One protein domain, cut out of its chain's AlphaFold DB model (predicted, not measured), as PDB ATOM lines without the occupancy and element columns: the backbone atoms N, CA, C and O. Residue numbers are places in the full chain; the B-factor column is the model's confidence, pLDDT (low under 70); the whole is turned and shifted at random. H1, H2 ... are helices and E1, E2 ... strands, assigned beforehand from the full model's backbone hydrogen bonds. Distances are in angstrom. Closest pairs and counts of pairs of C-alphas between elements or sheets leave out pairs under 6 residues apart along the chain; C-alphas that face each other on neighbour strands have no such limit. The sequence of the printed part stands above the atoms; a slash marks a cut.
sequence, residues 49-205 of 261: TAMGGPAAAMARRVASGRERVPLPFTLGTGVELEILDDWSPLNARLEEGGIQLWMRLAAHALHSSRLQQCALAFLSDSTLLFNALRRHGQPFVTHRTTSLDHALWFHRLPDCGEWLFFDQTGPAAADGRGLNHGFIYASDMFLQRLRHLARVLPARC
ATOM      1  N   THR A  49     103.081 109.587 114.746       69.94
ATOM      2  CA  THR A  49     103.982 109.587 113.596       69.94
ATOM      3  C   THR A  49     103.116 109.551 112.349       69.94
ATOM      4  O   THR A  49     102.538 108.520 112.018       69.94
ATOM      5  N   ALA A  50     102.964 110.696 111.681       68.25
ATOM      6  CA  ALA A  50     102.245 110.736 110.413       68.25
ATOM      7  C   ALA A  50     103.066 110.021 109.330       68.25
ATOM      8  O   ALA A  50     104.285 110.181 109.275       68.25
ATOM      9  N   MET A  51     102.405 109.315 108.406       70.62
ATOM     10  CA  MET A  51     103.059 108.686 107.240       70.62
ATOM     11  C   MET A  51     103.500 109.699 106.157       70.62
ATOM     12  O   MET A  51     103.509 109.391 104.967       70.62
ATOM     13  N   GLY A  52     103.827 110.928 106.558       83.31
ATOM     14  CA  GLY A  52     104.169 112.044 105.682       83.31
ATOM     15  C   GLY A  52     103.250 113.254 105.855       83.31
ATOM     16  O   GLY A  52     102.121 113.157 106.341       83.31
ATOM     17  N   GLY A  53     103.758 114.419 105.452       90.50
ATOM     18  CA  GLY A  53     103.029 115.686 105.516       90.50
ATOM     19  C   GLY A  53     101.924 115.826 104.456       90.50
ATOM     20  O   GLY A  53     101.838 115.018 103.522       90.50
ATOM     21  N   PRO A  54     101.105 116.888 104.541       92.06
ATOM     22  CA  PRO A  54      99.972 117.116 103.639       92.06
ATOM     23  C   PRO A  54     100.388 117.231 102.165       92.06
ATOM     24  O   PRO A  54      99.707 116.699 101.289       92.06
ATOM     25  N   ALA A  55     101.542 117.847 101.878       92.31
ATOM     26  CA  ALA A  55     102.076 117.951 100.519       92.31
ATOM     27  C   ALA A  55     102.412 116.576  99.911       92.31
ATOM     28  O   ALA A  55     102.084 116.313  98.756       92.31
ATOM     29  N   ALA A  56     103.003 115.672 100.701       91.75
ATOM     30  CA  ALA A  56     103.322 114.316 100.256       91.75
ATOM     31  C   ALA A  56     102.049 113.484 100.022       91.75
ATOM     32  O   ALA A  56     101.941 112.787  99.010       91.75
ATOM     33  N   ALA A  57     101.057 113.600 100.913       90.62
ATOM     34  CA  ALA A  57      99.759 112.946 100.747       90.62
ATOM     35  C   ALA A  57      99.061 113.401  99.450       90.62
ATOM     36  O   ALA A  57      98.607 112.565  98.664       90.62
ATOM     37  N   MET A  58      99.063 114.712  99.185       91.50
ATOM     38  CA  MET A  58      98.513 115.298  97.963       91.50
ATOM     39  C   MET A  58      99.256 114.833  96.707       91.50
ATOM     40  O   MET A  58      98.618 114.410  95.741       91.50
ATOM     41  N   ALA A  59     100.591 114.859  96.725       91.62
ATOM     42  CA  ALA A  59     101.416 114.413  95.607       91.62
ATOM     43  C   ALA A  59     101.149 112.943  95.261       91.62
ATOM     44  O   ALA A  59     100.939 112.614  94.094       91.62
ATOM     45  N   ARG A  60     101.059 112.064  96.267       89.06
ATOM     46  CA  ARG A  60     100.731 110.652  96.044       89.06
ATOM     47  C   ARG A  60      99.337 110.476  95.445       89.06
ATOM     48  O   ARG A  60      99.178 109.684  94.518       89.06
ATOM     49  N   ARG A  61      98.329 111.212  95.932       89.69
ATOM     50  CA  ARG A  61      96.977 111.165  95.354       89.69
ATOM     51  C   ARG A  61      97.015 111.527  93.868       89.69
ATOM     52  O   ARG A  61      96.491 110.766  93.057       89.69
ATOM     53  N   VAL A  62      97.665 112.640  93.520       90.50
ATOM     54  CA  VAL A  62      97.809 113.100  92.128       90.50
ATOM     55  C   VAL A  62      98.540 112.061  91.276       90.50
ATOM     56  O   VAL A  62      98.030 111.684  90.226       90.50
ATOM     57  N   ALA A  63      99.671 111.533  91.751       90.62
ATOM     58  CA  ALA A  63     100.444 110.510  91.043       90.62
ATOM     59  C   ALA A  63      99.646 109.217  90.798       90.62
ATOM     60  O   ALA A  63      99.801 108.579  89.763       90.62
ATOM     61  N   SER A  64      98.755 108.848  91.722       86.44
ATOM     62  CA  SER A  64      97.869 107.684  91.576       86.44
ATOM     63  C   SER A  64      96.641 107.922  90.682       86.44
ATOM     64  O   SER A  64      95.816 107.022  90.538       86.44
ATOM     65  N   GLY A  65      96.462 109.129  90.129       85.75
ATOM     66  CA  GLY A  65      95.286 109.488  89.326       85.75
ATOM     67  C   GLY A  65      93.971 109.511  90.116       85.75
ATOM     68  O   GLY A  65      92.891 109.493  89.529       85.75
ATOM     69  N   ARG A  66      94.034 109.527  91.456       82.81
ATOM     70  CA  ARG A  66      92.850 109.504  92.321       82.81
ATOM     71  C   ARG A  66      92.212 110.888  92.406       82.81
ATOM     72  O   ARG A  66      92.824 111.864  92.852       82.81
ATOM     73  N   GLU A  67      90.935 110.954  92.058       82.50
ATOM     74  CA  GLU A  67      90.119 112.145  92.277       82.50
ATOM     75  C   GLU A  67      89.641 112.248  93.731       82.50
ATOM     76  O   GLU A  67      89.493 111.250  94.443       82.50
ATOM     77  N   ARG A  68      89.370 113.478  94.182       82.19
ATOM     78  CA  ARG A  68      88.744 113.709  95.487       82.19
ATOM     79  C   ARG A  68      87.279 113.280  95.433       82.19
ATOM     80  O   ARG A  68      86.531 113.704  94.553       82.19
ATOM     81  N   VAL A  69      86.849 112.479  96.407       77.69
ATOM     82  CA  VAL A  69      85.434 112.117  96.539       77.69
ATOM     83  C   VAL A  69      84.655 113.331  97.070       77.69
ATOM     84  O   VAL A  69      85.001 113.830  98.140       77.69
ATOM     85  N   PRO A  70      83.604 113.811  96.371       79.81
ATOM     86  CA  PRO A  70      82.830 114.977  96.794       79.81
ATOM     87  C   PRO A  70      81.909 114.625  97.969       79.81
ATOM     88  O   PRO A  70      80.753 114.239  97.795       79.81
ATOM     89  N   LEU A  71      82.428 114.717  99.188       84.69
ATOM     90  CA  LEU A  71      81.660 114.443 100.399       84.69
ATOM     91  C   LEU A  71      80.827 115.673 100.792       84.69
ATOM     92  O   LEU A  71      81.304 116.793 100.609       84.69
ATOM     93  N   PRO A  72      79.617 115.516 101.366       83.44
ATOM     94  CA  PRO A  72      78.742 116.654 101.669       83.44
ATOM     95  C   PRO A  72      79.411 117.747 102.512       83.44
ATOM     96  O   PRO A  72      79.224 118.925 102.246       83.44
ATOM     97  N   PHE A  73      80.259 117.363 103.468       83.25
ATOM     98  CA  PHE A  73      80.993 118.295 104.330       83.25
ATOM     99  C   PHE A  73      82.184 118.986 103.644       83.25
ATOM    100  O   PHE A  73      82.803 119.842 104.265       83.25
ATOM    101  N   THR A  74      82.521 118.632 102.398       85.75
ATOM    102  CA  THR A  74      83.563 119.299 101.581       85.75
ATOM    103  C   THR A  74      82.988 120.253 100.538       85.75
ATOM    104  O   THR A  74      83.685 121.137 100.043       85.75
ATOM    105  N   LEU A  75      81.714 120.093 100.180       85.44
ATOM    106  CA  LEU A  75      81.091 120.851  99.101       85.44
ATOM    107  C   LEU A  75      80.693 122.247  99.586       85.44
ATOM    108  O   LEU A  75      79.757 122.394 100.365       85.44
ATOM    109  N   GLY A  76      81.407 123.274  99.115       82.25
ATOM    110  CA  GLY A  76      81.110 124.679  99.431       82.25
ATOM    111  C   GLY A  76      81.409 125.088 100.877       82.25
ATOM    112  O   GLY A  76      81.056 126.188 101.281       82.25
ATOM    113  N   THR A  77      82.060 124.222 101.656       84.81
ATOM    114  CA  THR A  77      82.388 124.459 103.072       84.81
ATOM    115  C   THR A  77      83.799 125.000 103.280       84.81
ATOM    116  O   THR A  77      84.132 125.417 104.382       84.81
ATOM    117  N   GLY A  78      84.659 124.959 102.257       89.69
ATOM    118  CA  GLY A  78      86.082 125.282 102.394       89.69
ATOM    119  C   GLY A  78      86.905 124.210 103.114       89.69
ATOM    120  O   GLY A  78      88.066 124.463 103.429       89.69
ATOM    121  N   VAL A  79      86.323 123.037 103.393       92.38
ATOM    122  CA  VAL A  79      87.058 121.899 103.955       92.38
ATOM    123  C   VAL A  79      87.920 121.259 102.875       92.38
ATOM    124  O   VAL A  79      87.419 120.795 101.848       92.38
ATOM    125  N   GLU A  80      89.214 121.171 103.146       92.00
ATOM    126  CA  GLU A  80      90.165 120.382 102.375       92.00
ATOM    127  C   GLU A  80      90.556 119.135 103.163       92.00
ATOM    128  O   GLU A  80      90.708 119.192 104.382       92.00
ATOM    129  N   LEU A  81      90.734 118.013 102.462       92.31
ATOM    130  CA  LEU A  81      91.193 116.761 103.056       92.31
ATOM    131  C   LEU A  81      92.110 115.990 102.106       92.31
ATOM    132  O   LEU A  81      91.913 116.018 100.888       92.31
ATOM    133  N   GLU A  82      93.075 115.273 102.674       92.31
ATOM    134  CA  GLU A  82      93.974 114.354 101.976       92.31
ATOM    135  C   GLU A  82      94.168 113.084 102.817       92.31
ATOM    136  O   GLU A  82      94.704 113.133 103.922       92.31
ATOM    137  N   ILE A  83      93.719 111.939 102.299       90.56
ATOM    138  CA  ILE A  83      93.808 110.636 102.977       90.56
ATOM    139  C   ILE A  83      95.208 110.033 102.777       90.56
ATOM    140  O   ILE A  83      95.777 110.081 101.681       90.56
ATOM    141  N   LEU A  84      95.770 109.458 103.846       89.50
ATOM    142  CA  LEU A  84      97.147 108.959 103.894       89.50
ATOM    143  C   LEU A  84      97.336 107.531 103.360       89.50
ATOM    144  O   LEU A  84      98.468 107.055 103.341       89.50
ATOM    145  N   ASP A  85      96.327 106.895 102.797       85.56
ATOM    146  CA  ASP A  85      96.449 105.626 102.073       85.56
ATOM    147  C   ASP A  85      95.630 105.671 100.766       85.56
ATOM    148  O   ASP A  85      95.274 106.759 100.291       85.56
ATOM    149  N   ASP A  86      95.366 104.516 100.140       81.69
ATOM    150  CA  ASP A  86      94.468 104.418  98.976       81.69
ATOM    151  C   ASP A  86      93.036 103.991  99.307       81.69
ATOM    152  O   ASP A  86      92.285 103.558  98.427       81.69
ATOM    153  N   TRP A  87      92.628 104.129 100.567       84.25
ATOM    154  CA  TRP A  87      91.236 103.961 100.951       84.25
ATOM    155  C   TRP A  87      90.365 105.058 100.325       84.25
ATOM    156  O   TRP A  87      90.759 106.218 100.178       84.25
ATOM    157  N   SER A  88      89.149 104.675  99.945       84.06
ATOM    158  CA  SER A  88      88.110 105.579  99.470       84.06
ATOM    159  C   SER A  88      86.760 105.107 100.001       84.06
ATOM    160  O   SER A  88      86.491 103.908 100.011       84.06
ATOM    161  N   PRO A  89      85.829 106.013 100.346       80.94
ATOM    162  CA  PRO A  89      84.471 105.615 100.722       80.94
ATOM    163  C   PRO A  89      83.725 104.872  99.598       80.94
ATOM    164  O   PRO A  89      82.651 104.321  99.837       80.94
ATOM    165  N   LEU A  90      84.256 104.865  98.370       82.44
ATOM    166  CA  LEU A  90      83.654 104.214  97.207       82.44
ATOM    167  C   LEU A  90      84.302 102.879  96.834       82.44
ATOM    168  O   LEU A  90      83.752 102.189  95.977       82.44
ATOM    169  N   ASN A  91      85.452 102.524  97.415       79.38
ATOM    170  CA  ASN A  91      86.130 101.274  97.086       79.38
ATOM    171  C   ASN A  91      85.880 100.189  98.140       79.38
ATOM    172  O   ASN A  91      85.607 100.461  99.307       79.38
ATOM    173  N   ALA A  92      85.927  98.940  97.682       74.50
ATOM    174  CA  ALA A  92      85.912  97.766  98.537       74.50
ATOM    175  C   ALA A  92      87.366  97.409  98.855       74.50
ATOM    176  O   ALA A  92      88.082  96.918  97.980       74.50
ATOM    177  N   ARG A  93      87.834  97.720 100.067       74.62
ATOM    178  CA  ARG A  93      89.215  97.444 100.481       74.62
ATOM    179  C   ARG A  93      89.256  97.030 101.947       74.62
ATOM    180  O   ARG A  93      88.944  97.838 102.817       74.62
ATOM    181  N   LEU A  94      89.597  95.765 102.193       74.94
ATOM    182  CA  LEU A  94      89.771  95.225 103.538       74.94
ATOM    183  C   LEU A  94      91.092  95.747 104.116       74.94
ATOM    184  O   LEU A  94      92.149  95.472 103.559       74.94
ATOM    185  N   GLU A  95      91.023  96.502 105.207       75.94
ATOM    186  CA  GLU A  95      92.188  97.066 105.896       75.94
ATOM    187  C   GLU A  95      91.984  96.950 107.409       75.94
ATOM    188  O   GLU A  95      90.928  97.324 107.927       75.94
ATOM    189  N   GLU A  96      92.989  96.446 108.127       71.12
ATOM    190  CA  GLU A  96      92.917  96.276 109.587       71.12
ATOM    191  C   GLU A  96      93.143  97.598 110.349       71.12
ATOM    192  O   GLU A  96      92.626  97.788 111.461       71.12
ATOM    193  N   GLY A  97      93.867  98.534 109.724       81.88
ATOM    194  CA  GLY A  97      94.131  99.881 110.228       81.88
ATOM    195  C   GLY A  97      92.946 100.836 110.070       81.88
ATOM    196  O   GLY A  97      91.998 100.576 109.325       81.88
ATOM    197  N   GLY A  98      92.999 101.960 110.778       89.00
ATOM    198  CA  GLY A  98      92.009 103.022 110.638       89.00
ATOM    199  C   GLY A  98      92.365 104.049 109.561       89.00
ATOM    200  O   GLY A  98      93.335 103.886 108.822       89.00
ATOM    201  N   ILE A  99      91.532 105.077 109.424       90.69
ATOM    202  CA  ILE A  99      91.716 106.139 108.432       90.69
ATOM    203  C   ILE A  99      92.608 107.228 109.024       90.69
ATOM    204  O   ILE A  99      92.285 107.829 110.045       90.69
ATOM    205  N   GLN A 100      93.702 107.524 108.331       91.94
ATOM    206  CA  GLN A 100      94.560 108.665 108.624       91.94
ATOM    207  C   GLN A 100      94.413 109.703 107.524       91.94
ATOM    208  O   GLN A 100      94.435 109.365 106.336       91.94
ATOM    209  N   LEU A 101      94.265 110.969 107.898       93.31
ATOM    210  CA  LEU A 101      94.123 112.056 106.933       93.31
ATOM    211  C   LEU A 101      94.669 113.379 107.457       93.31
ATOM    212  O   LEU A 101      94.703 113.627 108.660       93.31
ATOM    213  N   TRP A 102      95.043 114.240 106.524       94.31
ATOM    214  CA  TRP A 102      95.202 115.668 106.758       94.31
ATOM    215  C   TRP A 102      93.895 116.376 106.417       94.31
ATOM    216  O   TRP A 102      93.274 116.051 105.404       94.31
ATOM    217  N   MET A 103      93.483 117.349 107.224       94.19
ATOM    218  CA  MET A 103      92.333 118.206 106.927       94.19
ATOM    219  C   MET A 103      92.538 119.639 107.404       94.19
ATOM    220  O   MET A 103      93.283 119.873 108.350       94.19
ATOM    221  N   ARG A 104      91.859 120.590 106.761       93.44
ATOM    222  CA  ARG A 104      91.825 122.002 107.167       93.44
ATOM    223  C   ARG A 104      90.587 122.711 106.633       93.44
ATOM    224  O   ARG A 104      89.927 122.211 105.723       93.44
ATOM    225  N   LEU A 105      90.311 123.902 107.150       92.75
ATOM    226  CA  LEU A 105      89.265 124.811 106.692       92.75
ATOM    227  C   LEU A 105      89.893 126.016 105.965       92.75
ATOM    228  O   LEU A 105      89.939 127.124 106.489       92.75
ATOM    229  N   ALA A 106      90.382 125.798 104.743       83.31
ATOM    230  CA  ALA A 106      91.229 126.751 104.013       83.31
ATOM    231  C   ALA A 106      90.537 128.077 103.638       83.31
ATOM    232  O   ALA A 106      91.206 129.082 103.421       83.31
ATOM    233  N   ALA A 107      89.205 128.087 103.538       70.81
ATOM    234  CA  ALA A 107      88.453 129.243 103.039       70.81
ATOM    235  C   ALA A 107      87.950 130.206 104.131       70.81
ATOM    236  O   ALA A 107      87.236 131.154 103.811       70.81
ATOM    237  N   HIS A 108      88.265 129.967 105.408       68.44
ATOM    238  CA  HIS A 108      87.685 130.735 106.509       68.44
ATOM    239  C   HIS A 108      88.760 131.230 107.468       68.44
ATOM    240  O   HIS A 108      89.355 130.451 108.207       68.44
ATOM    241  N   ALA A 109      88.950 132.548 107.510       71.56
ATOM    242  CA  ALA A 109      89.714 133.170 108.578       71.56
ATOM    243  C   ALA A 109      88.884 133.112 109.873       71.56
ATOM    244  O   ALA A 109      87.907 133.840 110.059       71.56
ATOM    245  N   LEU A 110      89.229 132.180 110.761       82.31
ATOM    246  CA  LEU A 110      88.545 131.999 112.038       82.31
ATOM    247  C   LEU A 110      89.254 132.813 113.123       82.31
ATOM    248  O   LEU A 110      90.185 132.355 113.778       82.31
ATOM    249  N   HIS A 111      88.780 134.036 113.339       81.06
ATOM    250  CA  HIS A 111      89.454 135.007 114.210       81.06
ATOM    251  C   HIS A 111      89.209 134.824 115.718       81.06
ATOM    252  O   HIS A 111      89.745 135.589 116.515       81.06
ATOM    253  N   SER A 112      88.390 133.853 116.144       90.62
ATOM    254  CA  SER A 112      88.113 133.635 117.571       90.62
ATOM    255  C   SER A 112      88.322 132.188 117.989       90.62
ATOM    256  O   SER A 112      87.950 131.261 117.271       90.62
ATOM    257  N   SER A 113      88.830 131.996 119.206       89.62
ATOM    258  CA  SER A 113      89.004 130.676 119.828       89.62
ATOM    259  C   SER A 113      87.702 129.868 119.877       89.62
ATOM    260  O   SER A 113      87.717 128.655 119.691       89.62
ATOM    261  N   ARG A 114      86.555 130.536 120.050       91.12
ATOM    262  CA  ARG A 114      85.230 129.900 120.013       91.12
ATOM    263  C   ARG A 114      84.888 129.366 118.623       91.12
ATOM    264  O   ARG A 114      84.371 128.260 118.510       91.12
ATOM    265  N   LEU A 115      85.173 130.127 117.568       91.69
ATOM    266  CA  LEU A 115      84.970 129.650 116.200       91.69
ATOM    267  C   LEU A 115      85.953 128.534 115.843       91.69
ATOM    268  O   LEU A 115      85.533 127.573 115.212       91.69
ATOM    269  N   GLN A 116      87.201 128.610 116.308       92.31
ATOM    270  CA  GLN A 116      88.174 127.521 116.172       92.31
ATOM    271  C   GLN A 116      87.677 126.238 116.864       92.31
ATOM    272  O   GLN A 116      87.712 125.163 116.271       92.31
ATOM    273  N   GLN A 117      87.102 126.336 118.071       93.31
ATOM    274  CA  GLN A 117      86.439 125.206 118.746       93.31
ATOM    275  C   GLN A 117      85.282 124.628 117.929       93.31
ATOM    276  O   GLN A 117      85.200 123.411 117.760       93.31
ATOM    277  N   CYS A 118      84.390 125.483 117.418       93.81
ATOM    278  CA  CYS A 118      83.266 125.049 116.590       93.81
ATOM    279  C   CYS A 118      83.736 124.391 115.288       93.81
ATOM    280  O   CYS A 118      83.168 123.381 114.878       93.81
ATOM    281  N   ALA A 119      84.771 124.933 114.647       93.06
ATOM    282  CA  ALA A 119      85.347 124.374 113.433       93.06
ATOM    283  C   ALA A 119      86.006 123.021 113.699       93.06
ATOM    284  O   ALA A 119      85.756 122.076 112.958       93.06
ATOM    285  N   LEU A 120      86.762 122.884 114.788       94.12
ATOM    286  CA  LEU A 120      87.352 121.607 115.177       94.12
ATOM    287  C   LEU A 120      86.273 120.560 115.501       94.12
ATOM    288  O   LEU A 120      86.376 119.416 115.067       94.12
ATOM    289  N   ALA A 121      85.195 120.958 116.189       94.88
ATOM    290  CA  ALA A 121      84.028 120.102 116.404       94.88
ATOM    291  C   ALA A 121      83.375 119.679 115.078       94.88
ATOM    292  O   ALA A 121      83.078 118.504 114.882       94.88
ATOM    293  N   PHE A 122      83.198 120.606 114.138       93.44
ATOM    294  CA  PHE A 122      82.644 120.311 112.817       93.44
ATOM    295  C   PHE A 122      83.534 119.347 112.014       93.44
ATOM    296  O   PHE A 122      83.047 118.364 111.457       93.44
ATOM    297  N   LEU A 123      84.845 119.591 111.991       93.88
ATOM    298  CA  LEU A 123      85.822 118.755 111.296       93.88
ATOM    299  C   LEU A 123      85.897 117.337 111.886       93.88
ATOM    300  O   LEU A 123      86.066 116.373 111.137       93.88
ATOM    301  N   SER A 124      85.726 117.186 113.201       94.19
ATOM    302  CA  SER A 124      85.806 115.889 113.890       94.19
ATOM    303  C   SER A 124      84.753 114.861 113.448       94.19
ATOM    304  O   SER A 124      85.021 113.659 113.465       94.19
ATOM    305  N   ASP A 125      83.575 115.309 112.998       91.75
ATOM    306  CA  ASP A 125      82.462 114.431 112.596       91.75
ATOM    307  C   ASP A 125      82.514 114.032 111.108       91.75
ATOM    308  O   ASP A 125      81.719 113.225 110.634       91.75
ATOM    309  N   SER A 126      83.472 114.579 110.352       85.56
ATOM    310  CA  SER A 126      83.536 114.483 108.889       85.56
ATOM    311  C   SER A 126      83.657 113.048 108.350       85.56
ATOM    312  O   SER A 126      82.836 112.575 107.567       85.56
ATOM    313  N   THR A 127      84.713 112.347 108.750       90.31
ATOM    314  CA  THR A 127      85.188 111.092 108.132       90.31
ATOM    315  C   THR A 127      85.179 109.913 109.093       90.31
ATOM    316  O   THR A 127      85.253 108.760 108.679       90.31
ATOM    317  N   LEU A 128      85.037 110.198 110.382       92.44
ATOM    318  CA  LEU A 128      85.199 109.243 111.463       92.44
ATOM    319  C   LEU A 128      84.277 108.025 111.338       92.44
ATOM    320  O   LEU A 128      84.717 106.893 111.538       92.44
ATOM    321  N   LEU A 129      83.027 108.257 110.930       92.06
ATOM    322  CA  LEU A 129      82.004 107.238 110.692       92.06
ATOM    323  C   LEU A 129      82.453 106.141 109.714       92.06
ATOM    324  O   LEU A 129      82.005 104.998 109.816       92.06
ATOM    325  N   PHE A 130      83.324 106.467 108.757       90.75
ATOM    326  CA  PHE A 130      83.772 105.520 107.737       90.75
ATOM    327  C   PHE A 130      84.607 104.367 108.310       90.75
ATOM    328  O   PHE A 130      84.619 103.278 107.730       90.75
ATOM    329  N   ASN A 131      85.246 104.561 109.468       91.62
ATOM    330  CA  ASN A 131      86.050 103.526 110.122       91.62
ATOM    331  C   ASN A 131      85.219 102.291 110.499       91.62
ATOM    332  O   ASN A 131      85.741 101.178 110.464       91.62
ATOM    333  N   ALA A 132      83.918 102.458 110.748       91.00
ATOM    334  CA  ALA A 132      83.016 101.357 111.064       91.00
ATOM    335  C   ALA A 132      82.817 100.364 109.905       91.00
ATOM    336  O   ALA A 132      82.355  99.253 110.134       91.00
ATOM    337  N   LEU A 133      83.141 100.749 108.664       89.06
ATOM    338  CA  LEU A 133      83.022  99.886 107.480       89.06
ATOM    339  C   LEU A 133      84.364  99.445 106.905       89.06
ATOM    340  O   LEU A 133      84.422  98.464 106.164       89.06
ATOM    341  N   ARG A 134      85.444 100.145 107.254       87.38
ATOM    342  CA  ARG A 134      86.778  99.917 106.696       87.38
ATOM    343  C   ARG A 134      87.262  98.477 106.891       87.38
ATOM    344  O   ARG A 134      87.661  97.830 105.928       87.38
ATOM    345  N   ARG A 135      87.094  97.929 108.098       87.31
ATOM    346  CA  ARG A 135      87.454  96.537 108.438       87.31
ATOM    347  C   ARG A 135      86.557  95.474 107.806       87.31
ATOM    348  O   ARG A 135      86.852  94.292 107.907       87.31
ATOM    349  N   HIS A 136      85.467  95.875 107.161       87.81
ATOM    350  CA  HIS A 136      84.594  94.964 106.423       87.81
ATOM    351  C   HIS A 136      84.873  94.988 104.917       87.81
ATOM    352  O   HIS A 136      84.269  94.215 104.176       87.81
ATOM    353  N   GLY A 137      85.761  95.874 104.451       86.38
ATOM    354  CA  GLY A 137      86.089  96.017 103.036       86.38
ATOM    355  C   GLY A 137      84.900  96.407 102.164       86.38
ATOM    356  O   GLY A 137      84.894  96.103 100.977       86.38
ATOM    357  N   GLN A 138      83.885  97.056 102.739       85.44
ATOM    358  CA  GLN A 138      82.652  97.407 102.038       85.44
ATOM    359  C   GLN A 138      82.655  98.885 101.624       85.44
ATOM    360  O   GLN A 138      82.942  99.744 102.463       85.44
ATOM    361  N   PRO A 139      82.253  99.221 100.382       86.00
ATOM    362  CA  PRO A 139      82.022 100.609  99.995       86.00
ATOM    363  C   PRO A 139      80.942 101.234 100.882       86.00
ATOM    364  O   PRO A 139      79.897 100.624 101.111       86.00
ATOM    365  N   PHE A 140      81.125 102.475 101.328       85.25
ATOM    366  CA  PHE A 140      80.215 103.143 102.270       85.25
ATOM    367  C   PHE A 140      78.761 103.198 101.776       85.25
ATOM    368  O   PHE A 140      77.814 103.016 102.534       85.25
ATOM    369  N   VAL A 141      78.594 103.396 100.472       83.25
ATOM    370  CA  VAL A 141      77.310 103.434  99.752       83.25
ATOM    371  C   VAL A 141      76.477 102.154  99.860       83.25
ATOM    372  O   VAL A 141      75.272 102.200  99.631       83.25
ATOM    373  N   THR A 142      77.084 101.025 100.232       86.50
ATOM    374  CA  THR A 142      76.369  99.751 100.430       86.50
ATOM    375  C   THR A 142      75.637  99.677 101.774       86.50
ATOM    376  O   THR A 142      74.850  98.757 101.996       86.50
ATOM    377  N   HIS A 143      75.862 100.643 102.670       89.25
ATOM    378  CA  HIS A 143      75.301 100.662 104.016       89.25
ATOM    379  C   HIS A 143      74.469 101.918 104.273       89.25
ATOM    380  O   HIS A 143      74.734 103.014 103.779       89.25
ATOM    381  N   ARG A 144      73.450 101.761 105.116       89.25
ATOM    382  CA  ARG A 144      72.763 102.868 105.772       89.25
ATOM    383  C   ARG A 144      73.462 103.141 107.090       89.25
ATOM    384  O   ARG A 144      73.493 102.278 107.969       89.25
ATOM    385  N   THR A 145      73.982 104.350 107.221       89.25
ATOM    386  CA  THR A 145      74.716 104.786 108.402       89.25
ATOM    387  C   THR A 145      74.051 105.994 109.048       89.25
ATOM    388  O   THR A 145      73.384 106.795 108.386       89.25
ATOM    389  N   THR A 146      74.149 106.093 110.369       91.25
ATOM    390  CA  THR A 146      73.596 107.212 111.141       91.25
ATOM    391  C   THR A 146      74.431 107.418 112.395       91.25
ATOM    392  O   THR A 146      74.620 106.469 113.156       91.25
ATOM    393  N   SER A 147      74.904 108.642 112.613       92.88
ATOM    394  CA  SER A 147      75.561 109.053 113.856       92.88
ATOM    395  C   SER A 147      74.587 108.911 115.030       92.88
ATOM    396  O   SER A 147      73.458 109.396 114.943       92.88
ATOM    397  N   LEU A 148      74.993 108.226 116.101       95.25
ATOM    398  CA  LEU A 148      74.180 108.043 117.312       95.25
ATOM    399  C   LEU A 148      74.658 108.947 118.447       95.25
ATOM    400  O   LEU A 148      73.840 109.606 119.082       95.25
ATOM    401  N   ASP A 149      75.969 108.977 118.691       95.69
ATOM    402  CA  ASP A 149      76.603 109.872 119.654       95.69
ATOM    403  C   ASP A 149      77.934 110.414 119.115       95.69
ATOM    404  O   ASP A 149      78.531 109.856 118.193       95.69
ATOM    405  N   HIS A 150      78.377 111.538 119.677       96.62
ATOM    406  CA  HIS A 150      79.682 112.124 119.402       96.62
ATOM    407  C   HIS A 150      80.174 112.815 120.681       96.62
ATOM    408  O   HIS A 150      79.471 113.654 121.245       96.62
ATOM    409  N   ALA A 151      81.363 112.450 121.157       97.44
ATOM    410  CA  ALA A 151      81.971 113.000 122.364       97.44
ATOM    411  C   ALA A 151      83.358 113.566 122.051       97.44
ATOM    412  O   ALA A 151      84.167 112.888 121.419       97.44
ATOM    413  N   LEU A 152      83.618 114.791 122.518       97.12
ATOM    414  CA  LEU A 152      84.827 115.567 122.244       97.12
ATOM    415  C   LEU A 152      85.492 116.022 123.542       97.12
ATOM    416  O   LEU A 152      84.817 116.506 124.449       97.12
ATOM    417  N   TRP A 153      86.821 115.960 123.576       96.62
ATOM    418  CA  TRP A 153      87.648 116.566 124.618       96.62
ATOM    419  C   TRP A 153      88.666 117.496 123.973       96.62
ATOM    420  O   TRP A 153      89.557 117.036 123.264       96.62
ATOM    421  N   PHE A 154      88.522 118.799 124.211       94.69
ATOM    422  CA  PHE A 154      89.443 119.822 123.721       94.69
ATOM    423  C   PHE A 154      90.569 120.025 124.734       94.69
ATOM    424  O   PHE A 154      90.322 120.478 125.848       94.69
ATOM    425  N   HIS A 155      91.796 119.710 124.337       92.81
ATOM    426  CA  HIS A 155      92.998 119.922 125.144       92.81
ATOM    427  C   HIS A 155      93.733 121.197 124.726       92.81
ATOM    428  O   HIS A 155      94.260 121.908 125.575       92.81
ATOM    429  N   ARG A 156      93.737 121.503 123.423       89.44
ATOM    430  CA  ARG A 156      94.309 122.725 122.841       89.44
ATOM    431  C   ARG A 156      93.480 123.178 121.643       89.44
ATOM    432  O   ARG A 156      92.750 122.381 121.057       89.44
ATOM    433  N   LEU A 157      93.599 124.455 121.287       89.12
ATOM    434  CA  LEU A 157      92.899 125.048 120.147       89.12
ATOM    435  C   LEU A 157      93.907 125.435 119.068       89.12
ATOM    436  O   LEU A 157      94.708 126.336 119.316       89.12
ATOM    437  N   PRO A 158      93.900 124.763 117.905       89.38
ATOM    438  CA  PRO A 158      94.756 125.142 116.791       89.38
ATOM    439  C   PRO A 158      94.133 126.288 115.985       89.38
ATOM    440  O   PRO A 158      92.972 126.659 116.191       89.38
ATOM    441  N   ASP A 159      94.880 126.762 114.992       90.81
ATOM    442  CA  ASP A 159      94.267 127.371 113.820       90.81
ATOM    443  C   ASP A 159      93.759 126.270 112.873       90.81
ATOM    444  O   ASP A 159      94.542 125.502 112.321       90.81
ATOM    445  N   CYS A 160      92.443 126.169 112.689       92.88
ATOM    446  CA  CYS A 160      91.829 125.206 111.774       92.88
ATOM    447  C   CYS A 160      92.008 125.583 110.295       92.88
ATOM    448  O   CYS A 160      91.640 124.784 109.433       92.88
ATOM    449  N   GLY A 161      92.534 126.775 109.983       92.19
ATOM    450  CA  GLY A 161      93.003 127.128 108.640       92.19
ATOM    451  C   GLY A 161      94.289 126.393 108.247       92.19
ATOM    452  O   GLY A 161      94.540 126.176 107.059       92.19
ATOM    453  N   GLU A 162      95.058 125.939 109.239       91.81
ATOM    454  CA  GLU A 162      96.257 125.129 109.055       91.81
ATOM    455  C   GLU A 162      95.933 123.634 108.963       91.81
ATOM    456  O   GLU A 162      94.858 123.167 109.346       91.81
ATOM    457  N   TRP A 163      96.876 122.860 108.423       93.44
ATOM    458  CA  TRP A 163      96.715 121.415 108.288       93.44
ATOM    459  C   TRP A 163      96.714 120.705 109.646       93.44
ATOM    460  O   TRP A 163      97.690 120.737 110.393       93.44
ATOM    461  N   LEU A 164      95.626 119.984 109.911       94.25
ATOM    462  CA  LEU A 164      95.433 119.135 111.079       94.25
ATOM    463  C   LEU A 164      95.552 117.666 110.678       94.25
ATOM    464  O   LEU A 164      94.949 117.238 109.692       94.25
ATOM    465  N   PHE A 165      96.298 116.884 111.454       94.19
ATOM    466  CA  PHE A 165      96.369 115.438 111.283       94.19
ATOM    467  C   PHE A 165      95.260 114.775 112.092       94.19
ATOM    468  O   PHE A 165      95.148 115.011 113.293       94.19
ATOM    469  N   PHE A 166      94.450 113.943 111.446       94.06
ATOM    470  CA  PHE A 166      93.372 113.195 112.076       94.06
ATOM    471  C   PHE A 166      93.666 111.698 111.968       94.06
ATOM    472  O   PHE A 166      93.581 111.112 110.888       94.06
ATOM    473  N   ASP A 167      94.008 111.099 113.105       92.75
ATOM    474  CA  ASP A 167      94.250 109.668 113.257       92.75
ATOM    475  C   ASP A 167      92.997 108.996 113.814       92.75
ATOM    476  O   ASP A 167      92.556 109.306 114.925       92.75
ATOM    477  N   GLN A 168      92.377 108.120 113.030       93.50
ATOM    478  CA  GLN A 168      91.092 107.510 113.355       93.50
ATOM    479  C   GLN A 168      91.218 106.000 113.437       93.50
ATOM    480  O   GLN A 168      92.028 105.401 112.742       93.50
ATOM    481  N   THR A 169      90.366 105.364 114.239       92.19
ATOM    482  CA  THR A 169      90.266 103.903 114.330       92.19
ATOM    483  C   THR A 169      88.824 103.455 114.562       92.19
ATOM    484  O   THR A 169      88.021 104.172 115.159       92.19
ATOM    485  N   GLY A 170      88.492 102.249 114.095       91.56
ATOM    486  CA  GLY A 170      87.203 101.585 114.315       91.56
ATOM    487  C   GLY A 170      87.395 100.290 115.107       91.56
ATOM    488  O   GLY A 170      87.504  99.227 114.494       91.56
ATOM    489  N   PRO A 171      87.518 100.340 116.446       89.94
ATOM    490  CA  PRO A 171      87.894  99.171 117.241       89.94
ATOM    491  C   PRO A 171      86.844  98.055 117.254       89.94
ATOM    492  O   PRO A 171      87.218  96.893 117.401       89.94
ATOM    493  N   ALA A 172      85.555  98.377 117.111       91.56
ATOM    494  CA  ALA A 172      84.484  97.393 117.221       91.56
ATOM    495  C   ALA A 172      83.276  97.739 116.348       91.56
ATOM    496  O   ALA A 172      82.836  98.890 116.304       91.56
ATOM    497  N   ALA A 173      82.692  96.714 115.730       93.00
ATOM    498  CA  ALA A 173      81.387  96.783 115.095       93.00
ATOM    499  C   ALA A 173      80.606  95.497 115.389       93.00
ATOM    500  O   ALA A 173      81.114  94.395 115.196       93.00
ATOM    501  N   ALA A 174      79.388  95.639 115.902       92.69
ATOM    502  CA  ALA A 174      78.510  94.531 116.264       92.69
ATOM    503  C   ALA A 174      77.068  95.028 116.378       92.69
ATOM    504  O   ALA A 174      76.838  96.198 116.685       92.69
ATOM    505  N   ASP A 175      76.097  94.138 116.154       93.06
ATOM    506  CA  ASP A 175      74.671  94.430 116.370       93.06
ATOM    507  C   ASP A 175      74.211  95.725 115.665       93.06
ATOM    508  O   ASP A 175      73.595  96.626 116.238       93.06
ATOM    509  N   GLY A 176      74.630  95.873 114.405       92.38
ATOM    510  CA  GLY A 176      74.314  97.039 113.587       92.38
ATOM    511  C   GLY A 176      74.887  98.362 114.104       92.38
ATOM    512  O   GLY A 176      74.366  99.422 113.749       92.38
ATOM    513  N   ARG A 177      75.921  98.326 114.953       94.50
ATOM    514  CA  ARG A 177      76.617  99.494 115.503       94.50
ATOM    515  C   ARG A 177      78.107  99.438 115.199       94.50
ATOM    516  O   ARG A 177      78.682  98.358 115.153       94.50
ATOM    517  N   GLY A 178      78.724 100.604 115.043       94.50
ATOM    518  CA  GLY A 178      80.167 100.776 114.902       94.50
ATOM    519  C   GLY A 178      80.684 101.828 115.874       94.50
ATOM    520  O   GLY A 178      80.169 102.947 115.901       94.50
ATOM    521  N   LEU A 179      81.681 101.462 116.674       95.44
ATOM    522  CA  LEU A 179      82.406 102.365 117.559       95.44
ATOM    523  C   LEU A 179      83.653 102.873 116.841       95.44
ATOM    524  O   LEU A 179      84.431 102.076 116.321       95.44
ATOM    525  N   ASN A 180      83.854 104.187 116.867       95.50
ATOM    526  CA  ASN A 180      84.988 104.858 116.247       95.50
ATOM    527  C   ASN A 180      85.649 105.794 117.258       95.50
ATOM    528  O   ASN A 180      84.961 106.455 118.040       95.50
ATOM    529  N   HIS A 181      86.971 105.874 117.219       94.50
ATOM    530  CA  HIS A 181      87.773 106.803 118.009       94.50
ATOM    531  C   HIS A 181      88.672 107.615 117.091       94.50
ATOM    532  O   HIS A 181      89.020 107.165 115.997       94.50
ATOM    533  N   GLY A 182      89.100 108.778 117.561       93.94
ATOM    534  CA  GLY A 182      90.174 109.476 116.890       93.94
ATOM    535  C   GLY A 182      90.890 110.503 117.747       93.94
ATOM    536  O   GLY A 182      90.455 110.871 118.845       93.94
ATOM    537  N   PHE A 183      92.013 110.942 117.206       93.81
ATOM    538  CA  PHE A 183      92.866 111.969 117.768       93.81
ATOM    539  C   PHE A 183      93.183 112.989 116.680       93.81
ATOM    540  O   PHE A 183      93.540 112.614 115.562       93.81
ATOM    541  N   ILE A 184      93.043 114.271 117.008       94.38
ATOM    542  CA  ILE A 184      93.430 115.364 116.114       94.38
ATOM    543  C   ILE A 184      94.679 116.041 116.663       94.38
ATOM    544  O   ILE A 184      94.769 116.319 117.865       94.38
ATOM    545  N   TYR A 185      95.616 116.323 115.762       92.69
ATOM    546  CA  TYR A 185      96.901 116.933 116.055       92.69
ATOM    547  C   TYR A 185      97.194 118.127 115.137       92.69
ATOM    548  O   TYR A 185      96.769 118.138 113.982       92.69
ATOM    549  N   ALA A 186      97.966 119.099 115.625       89.19
ATOM    550  CA  ALA A 186      98.575 120.160 114.814       89.19
ATOM    551  C   ALA A 186     100.076 120.193 115.074       89.19
ATOM    552  O   ALA A 186     100.472 120.284 116.230       89.19
ATOM    553  N   SER A 187     100.889 120.141 114.016       74.94
ATOM    554  CA  SER A 187     102.351 120.293 114.091       74.94
ATOM    555  C   SER A 187     102.997 119.532 115.257       74.94
ATOM    556  O   SER A 187     103.720 120.153 116.010       74.94
ATOM    557  N   ASP A 188     102.699 118.232 115.413       67.44
ATOM    558  CA  ASP A 188     103.109 117.335 116.525       67.44
ATOM    559  C   ASP A 188     102.317 117.420 117.857       67.44
ATOM    560  O   ASP A 188     102.311 116.476 118.654       67.44
ATOM    561  N   MET A 189     101.540 118.481 118.071       69.88
ATOM    562  CA  MET A 189     100.775 118.683 119.299       69.88
ATOM    563  C   MET A 189      99.431 117.966 119.282       69.88
ATOM    564  O   MET A 189      98.635 118.117 118.356       69.88
ATOM    565  N   PHE A 190      99.121 117.266 120.371       78.94
ATOM    566  CA  PHE A 190      97.795 116.707 120.609       78.94
ATOM    567  C   PHE A 190      96.773 117.803 120.942       78.94
ATOM    568  O   PHE A 190      97.015 118.645 121.815       78.94
ATOM    569  N   LEU A 191      95.628 117.784 120.254       73.88
ATOM    570  CA  LEU A 191      94.594 118.815 120.368       73.88
ATOM    571  C   LEU A 191      93.288 118.283 120.939       73.88
ATOM    572  O   LEU A 191      92.692 118.919 121.809       73.88
ATOM    573  N   GLN A 192      92.816 117.149 120.417       80.25
ATOM    574  CA  GLN A 192      91.468 116.667 120.682       80.25
ATOM    575  C   GLN A 192      91.399 115.143 120.679       80.25
ATOM    576  O   GLN A 192      91.857 114.503 119.734       80.25
ATOM    577  N   ARG A 193      90.768 114.571 121.711       82.75
ATOM    578  CA  ARG A 193      90.300 113.176 121.714       82.75
ATOM    579  C   ARG A 193      88.826 113.161 121.363       82.75
ATOM    580  O   ARG A 193      88.082 114.036 121.809       82.75
ATOM    581  N   LEU A 194      88.400 112.128 120.651       89.12
ATOM    582  CA  LEU A 194      86.991 111.942 120.346       89.12
ATOM    583  C   LEU A 194      86.560 110.478 120.254       89.12
ATOM    584  O   LEU A 194      87.353 109.585 119.945       89.12
ATOM    585  N   ARG A 195      85.272 110.256 120.527       90.31
ATOM    586  CA  ARG A 195      84.565 108.975 120.416       90.31
ATOM    587  C   ARG A 195      83.250 109.194 119.682       90.31
ATOM    588  O   ARG A 195      82.536 110.146 119.979       90.31
ATOM    589  N   HIS A 196      82.911 108.272 118.794       89.56
ATOM    590  CA  HIS A 196      81.681 108.314 118.017       89.56
ATOM    591  C   HIS A 196      81.082 106.926 117.854       89.56
ATOM    592  O   HIS A 196      81.716 106.016 117.307       89.56
ATOM    593  N   LEU A 197      79.841 106.770 118.297       79.62
ATOM    594  CA  LEU A 197      79.037 105.592 118.044       79.62
ATOM    595  C   LEU A 197      78.097 105.854 116.874       79.62
ATOM    596  O   LEU A 197      77.378 106.852 116.829       79.62
ATOM    597  N   ALA A 198      78.045 104.900 115.957       78.38
ATOM    598  CA  ALA A 198      77.177 104.958 114.802       78.38
ATOM    599  C   ALA A 198      76.327 103.707 114.666       78.38
ATOM    600  O   ALA A 198      76.740 102.613 115.043       78.38
ATOM    601  N   ARG A 199      75.161 103.860 114.045       84.94
ATOM    602  CA  ARG A 199      74.391 102.758 113.479       84.94
ATOM    603  C   ARG A 199      74.899 102.479 112.072       84.94
ATOM    604  O   ARG A 199      75.049 103.410 111.285       84.94
ATOM    605  N   VAL A 200      75.113 101.210 111.751       82.44
ATOM    606  CA  VAL A 200      75.649 100.732 110.477       82.44
ATOM    607  C   VAL A 200      74.899  99.466 110.082       82.44
ATOM    608  O   VAL A 200      75.034  98.431 110.725       82.44
ATOM    609  N   LEU A 201      74.074  99.548 109.039       82.56
ATOM    610  CA  LEU A 201      73.290  98.415 108.545       82.56
ATOM    611  C   LEU A 201      73.464  98.254 107.036       82.56
ATOM    612  O   LEU A 201      73.452  99.267 106.335       82.56
ATOM    613  N   PRO A 202      73.541  97.021 106.509       80.06
ATOM    614  CA  PRO A 202      73.468  96.795 105.071       80.06
ATOM    615  C   PRO A 202      72.209  97.443 104.478       80.06
ATOM    616  O   PRO A 202      71.121  97.390 105.067       80.06
ATOM    617  N   ALA A 203      72.338  98.083 103.318       78.06
ATOM    618  CA  ALA A 203      71.182  98.609 102.602       78.06
ATOM    619  C   ALA A 203      70.312  97.444 102.090       78.06
ATOM    620  O   ALA A 203      70.813  96.508 101.478       78.06
ATOM    621  N   ARG A 204      68.993  97.494 102.332       58.25
ATOM    622  CA  ARG A 204      68.047  96.406 102.000       58.25
ATOM    623  C   ARG A 204      67.540  96.397 100.543       58.25
ATOM    624  O   ARG A 204      66.615  95.655 100.243       58.25
ATOM    625  N   CYS A 205      68.112  97.184  99.632       45.16
ATOM    626  CA  CYS A 205      67.693  97.217  98.221       45.16
ATOM    627  C   CYS A 205      68.859  96.894  97.285       45.16
ATOM    628  O   CYS A 205      69.999  97.221  97.604       45.16
TER     629      CYS A 205
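AT A GLANCE: This is residues 49 to 205 of the 261 residues of an uncharacterized protein of Gammaproteobacteria bacterium (UniProt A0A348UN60). A six-stranded antiparallel sheet, twisted and curled like part of a barrel, wraps round the helices H2 and H3, while H1 packs on the opposite face at the edge strand E1. These are three layers, helices on both faces of one sheet. The printed part has 157 residues with three named helices and six named strands, in the order H1 E1 E2 H2 H3 E3 E4 E5 E6; the sheet order is E1 E2 E4 E5 E6 E3 and the class is mixed. It is compact, with a radius of gyration of the C-alphas of 15.2 A, and spans 46 by 37 by 31 A.

HOW THE PARTS SIT: E4, residues 164 to 174, E5, residues 177 to 186, and E6, residues 189 to 202, form two hairpins and a meander, each strand the antiparallel neighbour of the one before. Within hydrogen-bond range are N 167 and O 183, 2.9 A, and N 180 and O 196, 2.8 A. E3, residues 143 to 154, is the antiparallel neighbour of E6, with N 151 and O 195 at 2.8 A; E3 to E6 make a Greek key, a meander whose last strand neighbours the strand before it in the chain. E2, residues 100 to 105, pairs with E4, N 103 and O 164 at 2.9 A, and forms a hairpin with E1, residues 79 to 83, N 82 and O 102 at 2.8 A. The sheet curls round H3, residues 128 to 134, whose closest C-alphas to E4 are Asn 131 and Gly 170, 4.8 A, and round H2, residues 113 to 124, whose closest to E3 are Ala 121 and Leu 152, 7.4 A. H1, residues 54 to 63, is over E1 at a height over the sheet of 8.5 A, with closest C-alphas Ala 57 and Glu 82, 6.1 A. In H1 and H2 every O i to N i+4 pair is within hydrogen-bond range; in H3 1 of 3, beside 4 of 4 O i to N i+3 pairs.

IN THESE COORDINATES: H1 begins at C-alpha 54 (99.972, 117.116, 103.639). E6, 37.8 A long, bends by 54 degrees at residue 199 and ends at C-alpha 202 (73.468, 96.795, 105.071). E3, 30.9 A, bends by 54 degrees at residue 148.

THE WHOLE: The C-alphas farthest apart, His 111 and Cys 205, are 46.4 A apart. The printed part has no cut; the links H1 to E1 and E1 to E2 are long. The pLDDT is under 70 at residues 49 to 50, 108, 188 to 189 and 204 to 205.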